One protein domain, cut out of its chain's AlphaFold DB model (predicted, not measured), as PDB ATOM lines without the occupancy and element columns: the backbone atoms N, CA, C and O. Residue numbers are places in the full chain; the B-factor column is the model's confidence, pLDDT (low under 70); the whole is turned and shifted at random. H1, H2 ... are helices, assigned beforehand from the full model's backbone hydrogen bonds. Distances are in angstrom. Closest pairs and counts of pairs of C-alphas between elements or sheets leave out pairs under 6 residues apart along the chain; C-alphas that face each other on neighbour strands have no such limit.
ATOM      1  N   GLU A  15     141.506 139.093 130.048       88.50
ATOM      2  CA  GLU A  15     140.583 139.041 128.912       88.50
ATOM      3  C   GLU A  15     139.195 138.473 129.252       88.50
ATOM      4  O   GLU A  15     138.225 138.793 128.568       88.50
ATOM      5  N   ASP A  16     139.060 137.700 130.333       87.00
ATOM      6  CA  ASP A  16     137.772 137.149 130.775       87.00
ATOM      7  C   ASP A  16     136.933 138.182 131.551       87.00
ATOM      8  O   ASP A  16     135.727 137.996 131.752       87.00
ATOM      9  N   ALA A  17     137.558 139.279 131.999       83.56
ATOM     10  CA  ALA A  17     136.935 140.260 132.879       83.56
ATOM     11  C   ALA A  17     135.651 140.888 132.317       83.56
ATOM     12  O   ALA A  17     134.636 140.893 133.023       83.56
ATOM     13  N   PRO A  18     135.618 141.351 131.051       84.31
ATOM     14  CA  PRO A  18     134.398 141.896 130.464       84.31
ATOM     15  C   PRO A  18     133.274 140.858 130.375       84.31
ATOM     16  O   PRO A  18     132.105 141.201 130.547       84.31
ATOM     17  N   VAL A  19     133.614 139.587 130.130       86.12
ATOM     18  CA  VAL A  19     132.631 138.507 129.966       86.12
ATOM     19  C   VAL A  19     131.957 138.193 131.292       86.12
ATOM     20  O   VAL A  19     130.736 138.083 131.342       86.12
ATOM     21  N   ILE A  20     132.707 138.105 132.389       83.56
ATOM     22  CA  ILE A  20     132.082 137.826 133.685       83.56
ATOM     23  C   ILE A  20     131.380 139.045 134.239       83.56
ATOM     24  O   ILE A  20     130.310 138.888 134.822       83.56
ATOM     25  N   LEU A  21     131.913 140.250 134.022       83.38
ATOM     26  CA  LEU A  21     131.168 141.455 134.352       83.38
ATOM     27  C   LEU A  21     129.809 141.425 133.648       83.38
ATOM     28  O   LEU A  21     128.792 141.620 134.301       83.38
ATOM     29  N   LYS A  22     129.774 141.062 132.360       85.06
ATOM     30  CA  LYS A  22     128.522 140.857 131.632       85.06
ATOM     31  C   LYS A  22     127.647 139.771 132.268       85.06
ATOM     32  O   LYS A  22     126.500 140.062 132.563       85.06
ATOM     33  N   LEU A  23     128.164 138.575 132.558       85.06
ATOM     34  CA  LEU A  23     127.380 137.508 133.210       85.06
ATOM     35  C   LEU A  23     126.796 137.938 134.560       85.06
ATOM     36  O   LEU A  23     125.693 137.536 134.936       85.06
ATOM     37  N   TRP A  24     127.543 138.746 135.307       83.75
ATOM     38  CA  TRP A  24     127.111 139.276 136.587       83.75
ATOM     39  C   TRP A  24     126.011 140.323 136.399       83.75
ATOM     40  O   TRP A  24     124.980 140.242 137.064       83.75
ATOM     41  N   LEU A  25     126.185 141.246 135.447       82.94
ATOM     42  CA  LEU A  25     125.169 142.226 135.060       82.94
ATOM     43  C   LEU A  25     123.895 141.555 134.523       82.94
ATOM     44  O   LEU A  25     122.806 141.921 134.947       82.94
ATOM     45  N   ASP A  26     124.016 140.504 133.711       83.25
ATOM     46  CA  ASP A  26     122.887 139.698 133.230       83.25
ATOM     47  C   ASP A  26     122.150 139.022 134.411       83.25
ATOM     48  O   ASP A  26     120.924 138.869 134.422       83.25
ATOM     49  N   GLY A  27     122.882 138.643 135.466       81.50
ATOM     50  CA  GLY A  27     122.303 138.195 136.736       81.50
ATOM     51  C   GLY A  27     121.531 139.298 137.474       81.50
ATOM     52  O   GLY A  27     120.475 139.038 138.067       81.50
ATOM     53  N   TRP A  28     122.007 140.542 137.407       82.81
ATOM     54  CA  TRP A  28     121.273 141.698 137.920       82.81
ATOM     55  C   TRP A  28     120.047 142.020 137.098       82.81
ATOM     56  O   TRP A  28     119.034 142.349 137.701       82.81
ATOM     57  N   ASP A  29     120.067 141.834 135.784       80.19
ATOM     58  CA  ASP A  29     118.878 142.019 134.955       80.19
ATOM     59  C   ASP A  29     117.740 141.090 135.372       80.19
ATOM     60  O   ASP A  29     116.587 141.515 135.452       80.19
ATOM     61  N   GLN A  30     118.044 139.850 135.764       80.25
ATOM     62  CA  GLN A  30     117.043 138.954 136.352       80.25
ATOM     63  C   GLN A  30     116.516 139.485 137.688       80.25
ATOM     64  O   GLN A  30     115.315 139.439 137.962       80.25
ATOM     65  N   THR A  31     117.404 140.041 138.511       79.31
ATOM     66  CA  THR A  31     117.022 140.671 139.779       79.31
ATOM     67  C   THR A  31     116.164 141.913 139.532       79.31
ATOM     68  O   THR A  31     115.136 142.094 140.183       79.31
ATOM     69  N   PHE A  32     116.505 142.740 138.547       81.75
ATOM     70  CA  PHE A  32     115.770 143.932 138.146       81.75
ATOM     71  C   PHE A  32     114.455 143.606 137.449       81.75
ATOM     72  O   PHE A  32     113.500 144.358 137.604       81.75
ATOM     73  N   ALA A  33     114.333 142.475 136.762       81.12
ATOM     74  CA  ALA A  33     113.047 142.016 136.247       81.12
ATOM     75  C   ALA A  33     112.047 141.767 137.392       81.12
ATOM     76  O   ALA A  33     110.854 142.046 137.258       81.12
ATOM     77  N   VAL A  34     112.539 141.310 138.551       80.25
ATOM     78  CA  VAL A  34     111.733 141.099 139.763       80.25
ATOM     79  C   VAL A  34     111.533 142.403 140.547       80.25
ATOM     80  O   VAL A  34     110.417 142.724 140.959       80.25
ATOM     81  N   TRP A  35     112.602 143.174 140.755       80.50
ATOM     82  CA  TRP A  35     112.595 144.378 141.589       80.50
ATOM     83  C   TRP A  35     112.080 145.624 140.876       80.50
ATOM     84  O   TRP A  35     111.432 146.452 141.510       80.50
ATOM     85  N   GLY A  36     112.306 145.749 139.573       81.44
ATOM     86  CA  GLY A  36     111.910 146.886 138.744       81.44
ATOM     87  C   GLY A  36     110.434 147.235 138.918       81.44
ATOM     88  O   GLY A  36     110.142 148.353 139.337       81.44
ATOM     89  N   PRO A  37     109.492 146.286 138.758       82.12
ATOM     90  CA  PRO A  37     108.071 146.544 139.000       82.12
ATOM     91  C   PRO A  37     107.727 146.911 140.454       82.12
ATOM     92  O   PRO A  37     106.704 147.551 140.711       82.12
ATOM     93  N   MET A  38     108.520 146.481 141.441       84.88
ATOM     94  CA  MET A  38     108.316 146.860 142.847       84.88
ATOM     95  C   MET A  38     108.812 148.281 143.123       84.88
ATOM     96  O   MET A  38     108.086 149.077 143.720       84.88
ATOM     97  N   VAL A  39     110.023 148.606 142.667       83.56
ATOM     98  CA  VAL A  39     110.620 149.943 142.775       83.56
ATOM     99  C   VAL A  39     109.772 150.951 142.007       83.56
ATOM    100  O   VAL A  39     109.430 151.990 142.563       83.56
ATOM    101  N   TRP A  40     109.327 150.605 140.799       86.62
ATOM    102  CA  TRP A  40     108.432 151.426 139.990       86.62
ATOM    103  C   TRP A  40     107.108 151.716 140.696       86.62
ATOM    104  O   TRP A  40     106.678 152.860 140.745       86.62
ATOM    105  N   ARG A  41     106.477 150.715 141.330       87.06
ATOM    106  CA  ARG A  41     105.254 150.935 142.124       87.06
ATOM    107  C   ARG A  41     105.484 151.870 143.309       87.06
ATOM    108  O   ARG A  41     104.615 152.685 143.607       87.06
ATOM    109  N   LYS A  42     106.629 151.766 143.990       87.94
ATOM    110  CA  LYS A  42     106.990 152.712 145.057       87.94
ATOM    111  C   LYS A  42     107.202 154.113 144.492       87.94
ATOM    112  O   LYS A  42     106.630 155.054 145.025       87.94
ATOM    113  N   PHE A  43     107.953 154.236 143.402       84.38
ATOM    114  CA  PHE A  43     108.196 155.508 142.729       84.38
ATOM    115  C   PHE A  43     106.886 156.160 142.275       84.38
ATOM    116  O   PHE A  43     106.629 157.295 142.644       84.38
ATOM    117  N   ALA A  44     105.995 155.411 141.620       84.81
ATOM    118  CA  ALA A  44     104.674 155.884 141.219       84.81
ATOM    119  C   ALA A  44     103.839 156.371 142.416       84.81
ATOM    120  O   ALA A  44     103.219 157.426 142.333       84.81
ATOM    121  N   ARG A  45     103.861 155.663 143.558       88.38
ATOM    122  CA  ARG A  45     103.192 156.125 144.790       88.38
ATOM    123  C   ARG A  45     103.793 157.424 145.321       88.38
ATOM    124  O   ARG A  45     103.036 158.311 145.702       88.38
ATOM    125  N   TYR A  46     105.120 157.553 145.324       87.62
ATOM    126  CA  TYR A  46     105.786 158.794 145.721       87.62
ATOM    127  C   TYR A  46     105.465 159.940 144.760       87.62
ATOM    128  O   TYR A  46     105.187 161.042 145.220       87.62
ATOM    129  N   SER A  47     105.415 159.686 143.450       81.06
ATOM    130  CA  SER A  47     105.003 160.674 142.452       81.06
ATOM    131  C   SER A  47     103.547 161.102 142.639       81.06
ATOM    132  O   SER A  47     103.279 162.296 142.610       81.06
ATOM    133  N   CYS A  48     102.619 160.172 142.904       84.88
ATOM    134  CA  CYS A  48     101.230 160.508 143.238       84.88
ATOM    135  C   CYS A  48     101.139 161.359 144.509       84.88
ATOM    136  O   CYS A  48     100.419 162.352 144.528       84.88
ATOM    137  N   ALA A  49     101.860 160.979 145.567       87.25
ATOM    138  CA  ALA A  49     101.854 161.711 146.832       87.25
ATOM    139  C   ALA A  49     102.432 163.123 146.666       87.25
ATOM    140  O   ALA A  49     101.858 164.086 147.167       87.25
ATOM    141  N   LEU A  50     103.526 163.256 145.912       83.62
ATOM    142  CA  LEU A  50     104.130 164.545 145.593       83.62
ATOM    143  C   LEU A  50     103.189 165.404 144.739       83.62
ATOM    144  O   LEU A  50     103.014 166.580 145.030       83.62
ATOM    145  N   ALA A  51     102.539 164.823 143.728       82.31
ATOM    146  CA  ALA A  51     101.554 165.524 142.910       82.31
ATOM    147  C   ALA A  51     100.357 166.003 143.744       82.31
ATOM    148  O   ALA A  51      99.949 167.155 143.620       82.31
ATOM    149  N   ALA A  52      99.834 165.157 144.637       85.44
ATOM    150  CA  ALA A  52      98.757 165.524 145.552       85.44
ATOM    151  C   ALA A  52      99.177 166.656 146.502       85.44
ATOM    152  O   ALA A  52      98.429 167.616 146.669       85.44
ATOM    153  N   ALA A  53     100.386 166.592 147.071       85.00
ATOM    154  CA  ALA A  53     100.924 167.657 147.914       85.00
ATOM    155  C   ALA A  53     101.057 168.981 147.140       85.00
ATOM    156  O   ALA A  53     100.633 170.023 147.632       85.00
ATOM    157  N   THR A  54     101.567 168.940 145.907       81.56
ATOM    158  CA  THR A  54     101.674 170.121 145.038       81.56
ATOM    159  C   THR A  54     100.302 170.701 144.694       81.56
ATOM    160  O   THR A  54     100.129 171.916 144.746       81.56
ATOM    161  N   LEU A  55      99.305 169.860 144.394       82.06
ATOM    162  CA  LEU A  55      97.933 170.308 144.131       82.06
ATOM    163  C   LEU A  55      97.283 170.935 145.369       82.06
ATOM    164  O   LEU A  55      96.628 171.965 145.245       82.06
ATOM    165  N   LEU A  56      97.492 170.364 146.558       84.62
ATOM    166  CA  LEU A  56      97.001 170.932 147.818       84.62
ATOM    167  C   LEU A  56      97.658 172.281 148.127       84.62
ATOM    168  O   LEU A  56      96.965 173.219 148.517       84.62
ATOM    169  N   LEU A  57      98.970 172.408 147.906       82.31
ATOM    170  CA  LEU A  57      99.686 173.677 148.060       82.31
ATOM    171  C   LEU A  57      99.194 174.728 147.059       82.31
ATOM    172  O   LEU A  57      98.941 175.867 147.447       82.31
ATOM    173  N   ALA A  58      98.998 174.347 145.797       80.31
ATOM    174  CA  ALA A  58      98.469 175.238 144.768       80.31
ATOM    175  C   ALA A  58      97.025 175.671 145.069       80.31
ATOM    176  O   ALA A  58      96.696 176.847 144.926       80.31
ATOM    177  N   ALA A  59      96.172 174.753 145.534       80.94
ATOM    178  CA  ALA A  59      94.807 175.063 145.950       80.94
ATOM    179  C   ALA A  59      94.786 176.000 147.169       80.94
ATOM    180  O   ALA A  59      94.046 176.981 147.170       80.94
ATOM    181  N   GLY A  60      95.638 175.748 148.168       81.31
ATOM    182  CA  GLY A  60      95.794 176.620 149.332       81.31
ATOM    183  C   GLY A  60      96.259 178.025 148.948       81.31
ATOM    184  O   GLY A  60      95.670 179.008 149.393       81.31
ATOM    185  N   ALA A  61      97.253 178.131 148.062       79.88
ATOM    186  CA  ALA A  61      97.712 179.408 147.520       79.88
ATOM    187  C   ALA A  61      96.614 180.123 146.715       79.88
ATOM    188  O   ALA A  61      96.445 181.333 146.831       79.88
ATOM    189  N   TYR A  62      95.819 179.388 145.936       79.88
ATOM    190  CA  TYR A  62      94.711 179.966 145.180       79.88
ATOM    191  C   TYR A  62      93.608 180.528 146.088       79.88
ATOM    192  O   TYR A  62      93.155 181.651 145.868       79.88
ATOM    193  N   VAL A  63      93.194 179.785 147.123       78.75
ATOM    194  CA  VAL A  63      92.208 180.263 148.111       78.75
ATOM    195  C   VAL A  63      92.736 181.503 148.833       78.75
ATOM    196  O   VAL A  63      92.027 182.502 148.928       78.75
ATOM    197  N   ALA A  64      94.007 181.474 149.243       74.25
ATOM    198  CA  ALA A  64      94.695 182.594 149.874       74.25
ATOM    199  C   ALA A  64      94.692 183.875 149.027       74.25
ATOM    200  O   ALA A  64      94.490 184.966 149.556       74.25
ATOM    201  N   LEU A  65      94.923 183.741 147.719       77.94
ATOM    202  CA  LEU A  65      94.943 184.863 146.781       77.94
ATOM    203  C   LEU A  65      93.540 185.383 146.458       77.94
ATOM    204  O   LEU A  65      93.384 186.565 146.163       77.94
ATOM    205  N   ARG A  66      92.527 184.509 146.469       83.06
ATOM    206  CA  ARG A  66      91.152 184.881 146.115       83.06
ATOM    207  C   ARG A  66      90.437 185.619 147.243       83.06
ATOM    208  O   ARG A  66      89.642 186.506 146.949       83.06
ATOM    209  N   ASP A  67      90.697 185.248 148.493       85.06
ATOM    210  CA  ASP A  67      90.053 185.855 149.656       85.06
ATOM    211  C   ASP A  67      91.024 185.937 150.853       85.06
ATOM    212  O   ASP A  67      91.093 185.019 151.679       85.06
ATOM    213  N   PRO A  68      91.780 187.040 150.995       78.19
ATOM    214  CA  PRO A  68      92.716 187.198 152.104       78.19
ATOM    215  C   PRO A  68      92.023 187.216 153.480       78.19
ATOM    216  O   PRO A  68      92.674 186.910 154.484       78.19
ATOM    217  N   ALA A  69      90.719 187.517 153.551       81.94
ATOM    218  CA  ALA A  69      89.970 187.534 154.805       81.94
ATOM    219  C   ALA A  69      89.730 186.114 155.346       81.94
ATOM    220  O   ALA A  69      89.866 185.890 156.551       81.94
ATOM    221  N   THR A  70      89.483 185.121 154.480       77.62
ATOM    222  CA  THR A  70      89.382 183.712 154.922       77.62
ATOM    223  C   THR A  70      90.674 183.179 155.540       77.62
ATOM    224  O   THR A  70      90.620 182.415 156.506       77.62
ATOM    225  N   LEU A  71      91.843 183.617 155.064       72.69
ATOM    226  CA  LEU A  71      93.122 183.255 155.683       72.69
ATOM    227  C   LEU A  71      93.299 183.871 157.073       72.69
ATOM    228  O   LEU A  71      93.812 183.211 157.978       72.69
ATOM    229  N   GLN A  72      92.895 185.131 157.242       79.00
ATOM    230  CA  GLN A  72      92.939 185.797 158.542       79.00
ATOM    231  C   GLN A  72      91.980 185.127 159.535       79.00
ATOM    232  O   GLN A  72      92.365 184.888 160.679       79.00
ATOM    233  N   ALA A  73      90.786 184.733 159.084       80.75
ATOM    234  CA  ALA A  73      89.816 184.001 159.896       80.75
ATOM    235  C   ALA A  73      90.313 182.601 160.296       80.75
ATOM    236  O   ALA A  73      90.205 182.220 161.461       80.75
ATOM    237  N   ALA A  74      90.923 181.851 159.371       75.81
ATOM    238  CA  ALA A  74      91.514 180.549 159.676       75.81
ATOM    239  C   ALA A  74      92.674 180.671 160.677       75.81
ATOM    240  O   ALA A  74      92.736 179.910 161.637       75.81
ATOM    241  N   ALA A  75      93.556 181.663 160.510       77.00
ATOM    242  CA  ALA A  75      94.639 181.925 161.457       77.00
ATOM    243  C   ALA A  75      94.115 182.301 162.856       77.00
ATOM    244  O   ALA A  75      94.638 181.808 163.857       77.00
ATOM    245  N   ALA A  76      93.060 183.118 162.930       79.19
ATOM    246  CA  ALA A  76      92.402 183.474 164.185       79.19
ATOM    247  C   ALA A  76      91.737 182.258 164.862       79.19
ATOM    248  O   ALA A  76      91.826 182.105 166.082       79.19
ATOM    249  N   ALA A  77      91.136 181.348 164.087       77.75
ATOM    250  CA  ALA A  77      90.541 180.115 164.603       77.75
ATOM    251  C   ALA A  77      91.598 179.161 165.192       77.75
ATOM    252  O   ALA A  77      91.412 178.642 166.294       77.75
ATOM    253  N   THR A  78      92.746 178.985 164.524       74.69
ATOM    254  CA  THR A  78      93.847 178.156 165.049       74.69
ATOM    255  C   THR A  78      94.480 178.766 166.301       74.69
ATOM    256  O   THR A  78      94.841 178.035 167.221       74.69
ATOM    257  N   ALA A  79      94.583 180.099 166.370       74.19
ATOM    258  CA  ALA A  79      95.064 180.808 167.557       74.19
ATOM    259  C   ALA A  79      94.107 180.667 168.754       74.19
ATOM    260  O   ALA A  79      94.553 180.623 169.895       74.19
ATOM    261  N   SER A  80      92.805 180.543 168.498       75.19
ATOM    262  CA  SER A  80      91.792 180.373 169.549       75.19
ATOM    263  C   SER A  80      91.771 178.944 170.114       75.19
ATOM    264  O   SER A  80      91.532 178.746 171.308       75.19
ATOM    265  N   THR A  94     104.984 176.627 166.533       67.88
ATOM    266  CA  THR A  94     104.383 177.776 165.832       67.88
ATOM    267  C   THR A  94     105.341 178.960 165.728       67.88
ATOM    268  O   THR A  94     105.445 179.543 164.650       67.88
ATOM    269  N   SER A  95     106.101 179.272 166.781       71.56
ATOM    270  CA  SER A  95     107.117 180.333 166.744       71.56
ATOM    271  C   SER A  95     108.263 180.017 165.777       71.56
ATOM    272  O   SER A  95     108.757 180.921 165.110       71.56
ATOM    273  N   LEU A  96     108.675 178.749 165.666       69.19
ATOM    274  CA  LEU A  96     109.713 178.323 164.718       69.19
ATOM    275  C   LEU A  96     109.226 178.338 163.263       69.19
ATOM    276  O   LEU A  96     110.004 178.616 162.352       69.19
ATOM    277  N   LEU A  97     107.938 178.069 163.028       70.25
ATOM    278  CA  LEU A  97     107.345 178.067 161.689       70.25
ATOM    279  C   LEU A  97     106.916 179.460 161.212       70.25
ATOM    280  O   LEU A  97     106.759 179.658 160.009       70.25
ATOM    281  N   GLN A  98     106.736 180.436 162.106       77.38
ATOM    282  CA  GLN A  98     106.282 181.777 161.735       77.38
ATOM    283  C   GLN A  98     107.182 182.500 160.705       77.38
ATOM    284  O   GLN A  98     106.632 183.016 159.726       77.38
ATOM    285  N   PRO A  99     108.530 182.509 160.825       76.69
ATOM    286  CA  PRO A  99     109.390 183.100 159.795       76.69
ATOM    287  C   PRO A  99     109.347 182.317 158.474       76.69
ATOM    288  O   PRO A  99     109.404 182.921 157.404       76.69
ATOM    289  N   VAL A 100     109.160 180.993 158.526       72.25
ATOM    290  CA  VAL A 100     108.976 180.155 157.327       72.25
ATOM    291  C   VAL A 100     107.682 180.531 156.609       72.25
ATOM    292  O   VAL A 100     107.683 180.698 155.395       72.25
ATOM    293  N   TRP A 101     106.593 180.744 157.348       76.00
ATOM    294  CA  TRP A 101     105.312 181.191 156.796       76.00
ATOM    295  C   TRP A 101     105.369 182.607 156.219       76.00
ATOM    296  O   TRP A 101     104.764 182.857 155.178       76.00
ATOM    297  N   ALA A 102     106.088 183.529 156.863       75.12
ATOM    298  CA  ALA A 102     106.299 184.874 156.332       75.12
ATOM    299  C   ALA A 102     107.101 184.840 155.019       75.12
ATOM    300  O   ALA A 102     106.700 185.470 154.042       75.12
ATOM    301  N   GLY A 103     108.165 184.030 154.960       71.69
ATOM    302  CA  GLY A 103     108.929 183.796 153.732       71.69
ATOM    303  C   GLY A 103     108.097 183.132 152.631       71.69
ATOM    304  O   GLY A 103     108.132 183.570 151.484       71.69
ATOM    305  N   LEU A 104     107.276 182.135 152.978       70.00
ATOM    306  CA  LEU A 104     106.394 181.449 152.029       70.00
ATOM    307  C   LEU A 104     105.341 182.398 151.440       70.00
ATOM    308  O   LEU A 104     105.039 182.299 150.257       70.00
ATOM    309  N   LYS A 105     104.805 183.332 152.239       73.81
ATOM    310  CA  LYS A 105     103.856 184.358 151.772       73.81
ATOM    311  C   LYS A 105     104.495 185.331 150.783       73.81
ATOM    312  O   LYS A 105     103.862 185.642 149.779       73.81
ATOM    313  N   LEU A 106     105.729 185.776 151.042       74.31
ATOM    314  CA  LEU A 106     106.450 186.679 150.139       74.31
ATOM    315  C   LEU A 106     106.757 185.991 148.801       74.31
ATOM    316  O   LEU A 106     106.437 186.520 147.742       74.31
ATOM    317  N   VAL A 107     107.280 184.760 148.859       70.88
ATOM    318  CA  VAL A 107     107.566 183.957 147.663       70.88
ATOM    319  C   VAL A 107     106.278 183.631 146.906       70.88
ATOM    320  O   VAL A 107     106.257 183.726 145.688       70.88
ATOM    321  N   ALA A 108     105.184 183.294 147.593       65.75
ATOM    322  CA  ALA A 108     103.904 183.007 146.948       65.75
ATOM    323  C   ALA A 108     103.296 184.236 146.251       65.75
ATOM    324  O   ALA A 108     102.698 184.078 145.190       65.75
ATOM    325  N   ALA A 109     103.455 185.440 146.811       69.88
ATOM    326  CA  ALA A 109     102.978 186.679 146.196       69.88
ATOM    327  C   ALA A 109     103.759 187.025 144.915       69.88
ATOM    328  O   ALA A 109     103.142 187.315 143.891       69.88
ATOM    329  N   ASP A 110     105.090 186.894 144.935       65.62
ATOM    330  CA  ASP A 110     105.929 187.097 143.745       65.62
ATOM    331  C   ASP A 110     105.681 186.021 142.680       65.62
ATOM    332  O   ASP A 110     105.512 186.317 141.499       65.62
ATOM    333  N   VAL A 111     105.564 184.757 143.093       60.59
ATOM    334  CA  VAL A 111     105.225 183.629 142.211       60.59
ATOM    335  C   VAL A 111     103.839 183.827 141.587       60.59
ATOM    336  O   VAL A 111     103.673 183.537 140.409       60.59
ATOM    337  N   ALA A 112     102.855 184.363 142.314       63.97
ATOM    338  CA  ALA A 112     101.510 184.620 141.794       63.97
ATOM    339  C   ALA A 112     101.437 185.789 140.799       63.97
ATOM    340  O   ALA A 112     100.575 185.787 139.920       63.97
ATOM    341  N   LEU A 113     102.330 186.773 140.927       67.25
ATOM    342  CA  LEU A 113     102.448 187.891 139.990       67.25
ATOM    343  C   LEU A 113     103.250 187.518 138.735       67.25
ATOM    344  O   LEU A 113     102.991 188.059 137.662       67.25
ATOM    345  N   VAL A 114     104.199 186.583 138.858       64.94
ATOM    346  CA  VAL A 114     105.135 186.221 137.782       64.94
ATOM    347  C   VAL A 114     104.717 184.966 137.016       64.94
ATOM    348  O   VAL A 114     105.019 184.865 135.828       64.94
ATOM    349  N   LEU A 115     104.015 184.007 137.633       63.69
ATOM    350  CA  LEU A 115     103.574 182.801 136.932       63.69
ATOM    351  C   LEU A 115     102.205 183.012 136.278       63.69
ATOM    352  O   LEU A 115     101.176 183.024 136.958       63.69
ATOM    353  N   PRO A 116     102.152 183.130 134.944       75.94
ATOM    354  CA  PRO A 116     100.887 183.224 134.233       75.94
ATOM    355  C   PRO A 116     100.023 181.986 134.508       75.94
ATOM    356  O   PRO A 116     100.528 180.878 134.673       75.94
ATOM    357  N   ARG A 117      98.695 182.161 134.523       74.00
ATOM    358  CA  ARG A 117      97.700 181.109 134.828       74.00
ATOM    359  C   ARG A 117      97.923 179.781 134.088       74.00
ATOM    360  O   ARG A 117      97.562 178.727 134.608       74.00
ATOM    361  N   TRP A 118      98.538 179.814 132.904       77.06
ATOM    362  CA  TRP A 118      98.888 178.610 132.154       77.06
ATOM    363  C   TRP A 118      99.942 177.745 132.859       77.06
ATOM    364  O   TRP A 118      99.888 176.528 132.738       77.06
ATOM    365  N   ALA A 119     100.854 178.316 133.647       75.12
ATOM    366  CA  ALA A 119     101.895 177.564 134.338       75.12
ATOM    367  C   ALA A 119     101.336 176.695 135.478       75.12
ATOM    368  O   ALA A 119     101.772 175.559 135.656       75.12
ATOM    369  N   LEU A 120     100.310 177.174 136.190       72.06
ATOM    370  CA  LEU A 120      99.572 176.366 137.171       72.06
ATOM    371  C   LEU A 120      98.789 175.233 136.495       72.06
ATOM    372  O   LEU A 120      98.790 174.106 136.988       72.06
ATOM    373  N   ALA A 121      98.172 175.506 135.340       77.38
ATOM    374  CA  ALA A 121      97.499 174.477 134.550       77.38
ATOM    375  C   ALA A 121      98.490 173.413 134.041       77.38
ATOM    376  O   ALA A 121      98.209 172.221 134.126       77.38
ATOM    377  N   VAL A 122      99.678 173.830 133.591       78.75
ATOM    378  CA  VAL A 122     100.758 172.936 133.153       78.75
ATOM    379  C   VAL A 122     101.304 172.112 134.319       78.75
ATOM    380  O   VAL A 122     101.487 170.910 134.161       78.75
ATOM    381  N   ALA A 123     101.492 172.700 135.503       76.81
ATOM    382  CA  ALA A 123     101.933 171.975 136.695       76.81
ATOM    383  C   ALA A 123     100.901 170.934 137.162       76.81
ATOM    384  O   ALA A 123     101.270 169.803 137.475       76.81
ATOM    385  N   GLY A 124      99.610 171.280 137.157       77.94
ATOM    386  CA  GLY A 124      98.531 170.336 137.461       77.94
ATOM    387  C   GLY A 124      98.432 169.216 136.422       77.94
ATOM    388  O   GLY A 124      98.324 168.043 136.782       77.94
ATOM    389  N   PHE A 125      98.550 169.559 135.138       82.19
ATOM    390  CA  PHE A 125      98.554 168.588 134.049       82.19
ATOM    391  C   PHE A 125      99.754 167.641 134.141       82.19
ATOM    392  O   PHE A 125      99.562 166.433 134.143       82.19
ATOM    393  N   LEU A 126     100.979 168.150 134.315       79.62
ATOM    394  CA  LEU A 126     102.183 167.332 134.519       79.62
ATOM    395  C   LEU A 126     102.089 166.477 135.788       79.62
ATOM    396  O   LEU A 126     102.482 165.311 135.767       79.62
ATOM    397  N   GLY A 127     101.531 167.028 136.869       78.25
ATOM    398  CA  GLY A 127     101.336 166.328 138.136       78.25
ATOM    399  C   GLY A 127     100.377 165.140 138.038       78.25
ATOM    400  O   GLY A 127     100.587 164.143 138.721       78.25
ATOM    401  N   LEU A 128      99.364 165.205 137.168       81.31
ATOM    402  CA  LEU A 128      98.406 164.113 136.945       81.31
ATOM    403  C   LEU A 128      98.811 163.179 135.796       81.31
ATOM    404  O   LEU A 128      98.602 161.966 135.875       81.31
ATOM    405  N   LEU A 129      99.431 163.721 134.747       86.06
ATOM    406  CA  LEU A 129      99.876 162.964 133.582       86.06
ATOM    407  C   LEU A 129     101.036 162.034 133.944       86.06
ATOM    408  O   LEU A 129     101.037 160.877 133.533       86.06
ATOM    409  N   LEU A 130     102.009 162.500 134.735       81.44
ATOM    410  CA  LEU A 130     103.196 161.709 135.059       81.44
ATOM    411  C   LEU A 130     102.839 160.402 135.803       81.44
ATOM    412  O   LEU A 130     103.296 159.343 135.364       81.44
ATOM    413  N   PRO A 131     101.984 160.395 136.846       79.94
ATOM    414  CA  PRO A 131     101.534 159.154 137.471       79.94
ATOM    415  C   PRO A 131     100.680 158.265 136.562       79.94
ATOM    416  O   PRO A 131     100.806 157.039 136.611       79.94
ATOM    417  N   ALA A 132      99.830 158.851 135.711       85.31
ATOM    418  CA  ALA A 132      99.019 158.093 134.758       85.31
ATOM    419  C   ALA A 132      99.899 157.374 133.723       85.31
ATOM    420  O   ALA A 132      99.759 156.171 133.511       85.31
ATOM    421  N   VAL A 133     100.884 158.073 133.153       90.06
ATOM    422  CA  VAL A 133     101.875 157.484 132.241       90.06
ATOM    423  C   VAL A 133     102.683 156.413 132.966       90.06
ATOM    424  O   VAL A 133     102.827 155.304 132.455       90.06
ATOM    425  N   MET A 134     103.153 156.689 134.187       85.00
ATOM    426  CA  MET A 134     103.904 155.717 134.987       85.00
ATOM    427  C   MET A 134     103.101 154.430 135.218       85.00
ATOM    428  O   MET A 134     103.621 153.330 135.048       85.00
ATOM    429  N   THR A 135     101.821 154.538 135.567       86.25
ATOM    430  CA  THR A 135     100.965 153.372 135.839       86.25
ATOM    431  C   THR A 135     100.563 152.607 134.578       86.25
ATOM    432  O   THR A 135     100.493 151.379 134.628       86.25
ATOM    433  N   ALA A 136     100.375 153.294 133.449       90.75
ATOM    434  CA  ALA A 136     100.028 152.684 132.164       90.75
ATOM    435  C   ALA A 136     101.233 152.105 131.393       90.75
ATOM    436  O   ALA A 136     101.051 151.344 130.445       90.75
ATOM    437  N   THR A 137     102.468 152.445 131.782       89.88
ATOM    438  CA  THR A 137     103.684 151.990 131.089       89.88
ATOM    439  C   THR A 137     103.791 150.452 131.126       89.88
ATOM    440  O   THR A 137     103.786 149.879 132.219       89.88
ATOM    441  N   PRO A 138     103.954 149.756 129.983       92.56
ATOM    442  CA  PRO A 138     104.146 148.305 129.946       92.56
ATOM    443  C   PRO A 138     105.377 147.842 130.738       92.56
ATOM    444  O   PRO A 138     106.408 148.512 130.742       92.56
ATOM    445  N   ARG A 139     105.321 146.648 131.350       85.12
ATOM    446  CA  ARG A 139     106.395 146.126 132.227       85.12
ATOM    447  C   ARG A 139     107.785 146.113 131.583       85.12
ATOM    448  O   ARG A 139     108.753 146.489 132.236       85.12
ATOM    449  N   TRP A 140     107.894 145.704 130.320       89.94
ATOM    450  CA  TRP A 140     109.181 145.660 129.612       89.94
ATOM    451  C   TRP A 140     109.806 147.058 129.474       89.94
ATOM    452  O   TRP A 140     111.017 147.217 129.613       89.94
ATOM    453  N   LEU A 141     108.974 148.086 129.275       89.75
ATOM    454  CA  LEU A 141     109.417 149.471 129.163       89.75
ATOM    455  C   LEU A 141     109.778 150.053 130.536       89.75
ATOM    456  O   LEU A 141     110.768 150.771 130.636       89.75
ATOM    457  N   GLN A 142     109.054 149.683 131.602       86.75
ATOM    458  CA  GLN A 142     109.413 150.050 132.982       86.75
ATOM    459  C   GLN A 142     110.821 149.557 133.340       86.75
ATOM    460  O   GLN A 142     111.634 150.329 133.846       86.75
ATOM    461  N   VAL A 143     111.129 148.287 133.044       82.56
ATOM    462  CA  VAL A 143     112.464 147.714 133.287       82.56
ATOM    463  C   VAL A 143     113.515 148.455 132.465       82.56
ATOM    464  O   VAL A 143     114.520 148.886 133.020       82.56
ATOM    465  N   ARG A 144     113.256 148.698 131.174       87.44
ATOM    466  CA  ARG A 144     114.186 149.413 130.288       87.44
ATOM    467  C   ARG A 144     114.469 150.850 130.744       87.44
ATOM    468  O   ARG A 144     115.613 151.286 130.677       87.44
ATOM    469  N   LEU A 145     113.456 151.575 131.227       86.69
ATOM    470  CA  LEU A 145     113.603 152.938 131.753       86.69
ATOM    471  C   LEU A 145     114.313 152.970 133.112       86.69
ATOM    472  O   LEU A 145     115.086 153.887 133.381       86.69
ATOM    473  N   MET A 146     114.063 151.980 133.972       85.31
ATOM    474  CA  MET A 146     114.697 151.900 135.291       85.31
ATOM    475  C   MET A 146     116.104 151.329 135.255       85.31
ATOM    476  O   MET A 146     116.883 151.637 136.151       85.31
ATOM    477  N   HIS A 147     116.457 150.559 134.230       85.44
ATOM    478  CA  HIS A 147     117.769 149.943 134.083       85.44
ATOM    479  C   HIS A 147     118.946 150.911 134.335       85.44
ATOM    480  O   HIS A 147     119.746 150.618 135.219       85.44
ATOM    481  N   PRO A 148     119.064 152.093 133.689       88.31
ATOM    482  CA  PRO A 148     120.185 153.003 133.953       88.31
ATOM    483  C   PRO A 148     120.205 153.543 135.392       88.31
ATOM    484  O   PRO A 148     121.277 153.705 135.971       88.31
ATOM    485  N   VAL A 149     119.038 153.796 135.992       85.69
ATOM    486  CA  VAL A 149     118.925 154.287 137.376       85.69
ATOM    487  C   VAL A 149     119.321 153.195 138.366       85.69
ATOM    488  O   VAL A 149     120.082 153.453 139.295       85.69
ATOM    489  N   LEU A 150     118.839 151.973 138.147       82.94
ATOM    490  CA  LEU A 150     119.151 150.807 138.965       82.94
ATOM    491  C   LEU A 150     120.626 150.436 138.847       82.94
ATOM    492  O   LEU A 150     121.265 150.226 139.871       82.94
ATOM    493  N   MET A 151     121.189 150.452 137.639       83.25
ATOM    494  CA  MET A 151     122.617 150.233 137.416       83.25
ATOM    495  C   MET A 151     123.453 151.302 138.102       83.25
ATOM    496  O   MET A 151     124.375 150.968 138.838       83.25
ATOM    497  N   LYS A 152     123.107 152.586 137.948       86.50
ATOM    498  CA  LYS A 152     123.780 153.665 138.681       86.50
ATOM    499  C   LYS A 152     123.677 153.454 140.193       86.50
ATOM    500  O   LYS A 152     124.656 153.667 140.901       86.50
ATOM    501  N   GLY A 153     122.526 152.987 140.675       83.69
ATOM    502  CA  GLY A 153     122.324 152.552 142.052       83.69
ATOM    503  C   GLY A 153     123.284 151.432 142.453       83.69
ATOM    504  O   GLY A 153     124.003 151.596 143.426       83.69
ATOM    505  N   VAL A 154     123.368 150.342 141.689       82.06
ATOM    506  CA  VAL A 154     124.299 149.235 141.957       82.06
ATOM    507  C   VAL A 154     125.744 149.726 141.982       82.06
ATOM    508  O   VAL A 154     126.450 149.442 142.938       82.06
ATOM    509  N   TRP A 155     126.174 150.546 141.025       81.94
ATOM    510  CA  TRP A 155     127.524 151.124 141.037       81.94
ATOM    511  C   TRP A 155     127.793 152.035 142.241       81.94
ATOM    512  O   TRP A 155     128.930 152.137 142.690       81.94
ATOM    513  N   THR A 156     126.763 152.704 142.762       82.25
ATOM    514  CA  THR A 156     126.893 153.621 143.905       82.25
ATOM    515  C   THR A 156     126.845 152.880 145.245       82.25
ATOM    516  O   THR A 156     127.577 153.230 146.165       82.25
ATOM    517  N   TYR A 157     125.978 151.873 145.368       75.94
ATOM    518  CA  TYR A 157     125.672 151.188 146.627       75.94
ATOM    519  C   TYR A 157     126.355 149.829 146.777       75.94
ATOM    520  O   TYR A 157     126.412 149.303 147.886       75.94
ATOM    521  N   CYS A 158     126.879 149.260 145.696       73.88
ATOM    522  CA  CYS A 158     127.728 148.078 145.723       73.88
ATOM    523  C   CYS A 158     129.157 148.516 145.370       73.88
ATOM    524  O   CYS A 158     129.585 148.283 144.240       73.88
ATOM    525  N   PRO A 159     129.903 149.161 146.294       69.00
ATOM    526  CA  PRO A 159     131.315 149.494 146.069       69.00
ATOM    527  C   PRO A 159     132.094 148.246 145.649       69.00
ATOM    528  O   PRO A 159     132.845 148.297 144.686       69.00
ATOM    529  N   ASP A 160     131.724 147.101 146.222       65.88
ATOM    530  CA  ASP A 160     132.055 145.746 145.810       65.88
ATOM    531  C   ASP A 160     132.125 145.490 144.301       65.88
ATOM    532  O   ASP A 160     132.980 144.722 143.884       65.88
ATOM    533  N   MET A 161     131.244 146.075 143.484       68.12
ATOM    534  CA  MET A 161     131.222 145.923 142.021       68.12
ATOM    535  C   MET A 161     132.330 146.707 141.333       68.12
ATOM    536  O   MET A 161     132.983 146.207 140.416       68.12
ATOM    537  N   LYS A 162     132.537 147.940 141.791       69.50
ATOM    538  CA  LYS A 162     133.634 148.786 141.336       69.50
ATOM    539  C   LYS A 162     134.963 148.196 141.776       69.50
ATOM    540  O   LYS A 162     135.837 147.991 140.944       69.50
ATOM    541  N   ASP A 163     135.024 147.791 143.034       69.25
ATOM    542  CA  ASP A 163     136.115 147.022 143.594       69.25
ATOM    543  C   ASP A 163     136.293 145.728 142.804       69.25
ATOM    544  O   ASP A 163     137.408 145.406 142.458       69.25
ATOM    545  N   MET A 164     135.237 145.029 142.375       67.31
ATOM    546  CA  MET A 164     135.384 143.842 141.526       67.31
ATOM    547  C   MET A 164     136.098 144.169 140.217       67.31
ATOM    548  O   MET A 164     137.103 143.546 139.911       67.31
ATOM    549  N   SER A 165     135.621 145.171 139.475       69.81
ATOM    550  CA  SER A 165     136.292 145.650 138.260       69.81
ATOM    551  C   SER A 165     137.767 145.971 138.529       69.81
ATOM    552  O   SER A 165     138.646 145.516 137.800       69.81
ATOM    553  N   ASP A 166     138.049 146.700 139.607       72.94
ATOM    554  CA  ASP A 166     139.398 147.154 139.939       72.94
ATOM    555  C   ASP A 166     140.298 146.003 140.440       72.94
ATOM    556  O   ASP A 166     141.462 145.910 140.045       72.94
ATOM    557  N   HIS A 167     139.759 145.070 141.229       68.38
ATOM    558  CA  HIS A 167     140.434 143.879 141.764       68.38
ATOM    559  C   HIS A 167     140.717 142.843 140.678       68.38
ATOM    560  O   HIS A 167     141.613 142.015 140.807       68.38
ATOM    561  N   TRP A 168     139.939 142.848 139.601       67.81
ATOM    562  CA  TRP A 168     140.176 141.964 138.465       67.81
ATOM    563  C   TRP A 168     141.320 142.477 137.601       67.81
ATOM    564  O   TRP A 168     142.029 141.701 136.965       67.81
ATOM    565  N   VAL A 169     141.526 143.794 137.611       66.62
ATOM    566  CA  VAL A 169     142.686 144.433 136.990       66.62
ATOM    567  C   VAL A 169     143.920 144.334 137.894       66.62
ATOM    568  O   VAL A 169     145.037 144.272 137.381       66.62
ATOM    569  N   LYS A 170     143.735 144.299 139.219       73.94
ATOM    570  CA  LYS A 170     144.799 144.188 140.223       73.94
ATOM    571  C   LYS A 170     144.435 143.114 141.254       73.94
ATOM    572  O   LYS A 170     143.732 143.446 142.208       73.94
ATOM    573  N   PRO A 171     144.875 141.853 141.081       64.88
ATOM    574  CA  PRO A 171     144.572 140.808 142.050       64.88
ATOM    575  C   PRO A 171     145.114 141.220 143.421       64.88
ATOM    576  O   PRO A 171     146.319 141.385 143.597       64.88
TER     577      PRO A 171
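What this domain is: This is residues 15 to 80 and 94 to 171 of the 457 residues of an uncharacterized protein of Chlamydomonas incerta (UniProt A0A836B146). One very long helix, H1, with a kink near residue 34, runs nearly the whole length of an extended rod, and the other helices are strung along it. H4 packs on its later half and runs back along it, H5 crosses it near the kink, and H6 turns to run near its first end. At the other end H2 and H3 stand about perpendicular to H1, and residues 73 to 78 of H2 and 95 to 103 of H3 stick out. The printed part has 144 residues with six named helices, H1 to H6 in chain order, and no named strand; the class is all helix. It is extended, with a radius of gyration of the C-alphas of 23.9 A and spans of 74 by 36 by 31 A.

How they stand to each other: Begin with H1, residues 15 to 66, the hub, which touches three helices. Its residues 40 to 58 alone touch H4, residues 117 to 136, at a steep tilt of 38 degrees, opposite ways; the closest C-alphas are those of Ala 51 and Gly 127, 4.8 A apart. Its residues 32 to 40 alone touch H5, residues 139 to 157, about perpendicular at 78 degrees; look at the closest C-alphas, Gly 36 and Val 143, 5.5 A apart. H6, residues 159 to 169, only just touches residues 17 to 21 of H1, with 3 pairs of C-alphas within 8 A, the closest those of Ala 17 and Trp 168 at 6.7 A; the tilt is a shallow 30 degrees, opposite ways. H5 and H6 only just touch, and only at the corner by their link, with 3 pairs of C-alphas within 8 A, the closest those of Trp 155 and Met 161 at 6.5 A. H2, residues 68 to 80, is close to H1 but not clearly touching, with Ala 64 and Leu 71 the closest C-alphas at 6.1 A. H3, residues 94 to 114, is likewise close to H1 but not clearly touching, with the C-alphas of Ala 61 and Ala 108 closest at 7.2 A. H2 and H3 are apart. In H2 and H6 every O i to N i+4 pair is within hydrogen-bond range; the counts are 45 of 48 in H1, 15 of 17 in H3, 15 of 16 in H4 and 13 of 15 in H5.

Where its parts are: Find C-alpha 15 at (140.583, 139.041, 128.912); from there H1 runs 69.6 A to C-alpha 66 at (91.152, 184.881, 146.115). H2 spans 18.8 A, H3 29.3 A, H4 28.6 A, H5 24.6 A, with a kink of 43 degrees near residue 146, and H6 15.4 A, to C-alpha 169 at (142.686, 144.433, 136.990).

The domain as a whole: The C-alphas farthest apart are those of Glu 15 and Ser 80, 75.8 A. Residues 81 to 93 are not printed, and C-alphas 80 and 94 stand 13.4 A apart across that cut. The links that are printed whole are tight. The mean pLDDT of the printed part is 79.2; look for values under 70 at 21 residues, among them 108 to 115 and 159 to 165.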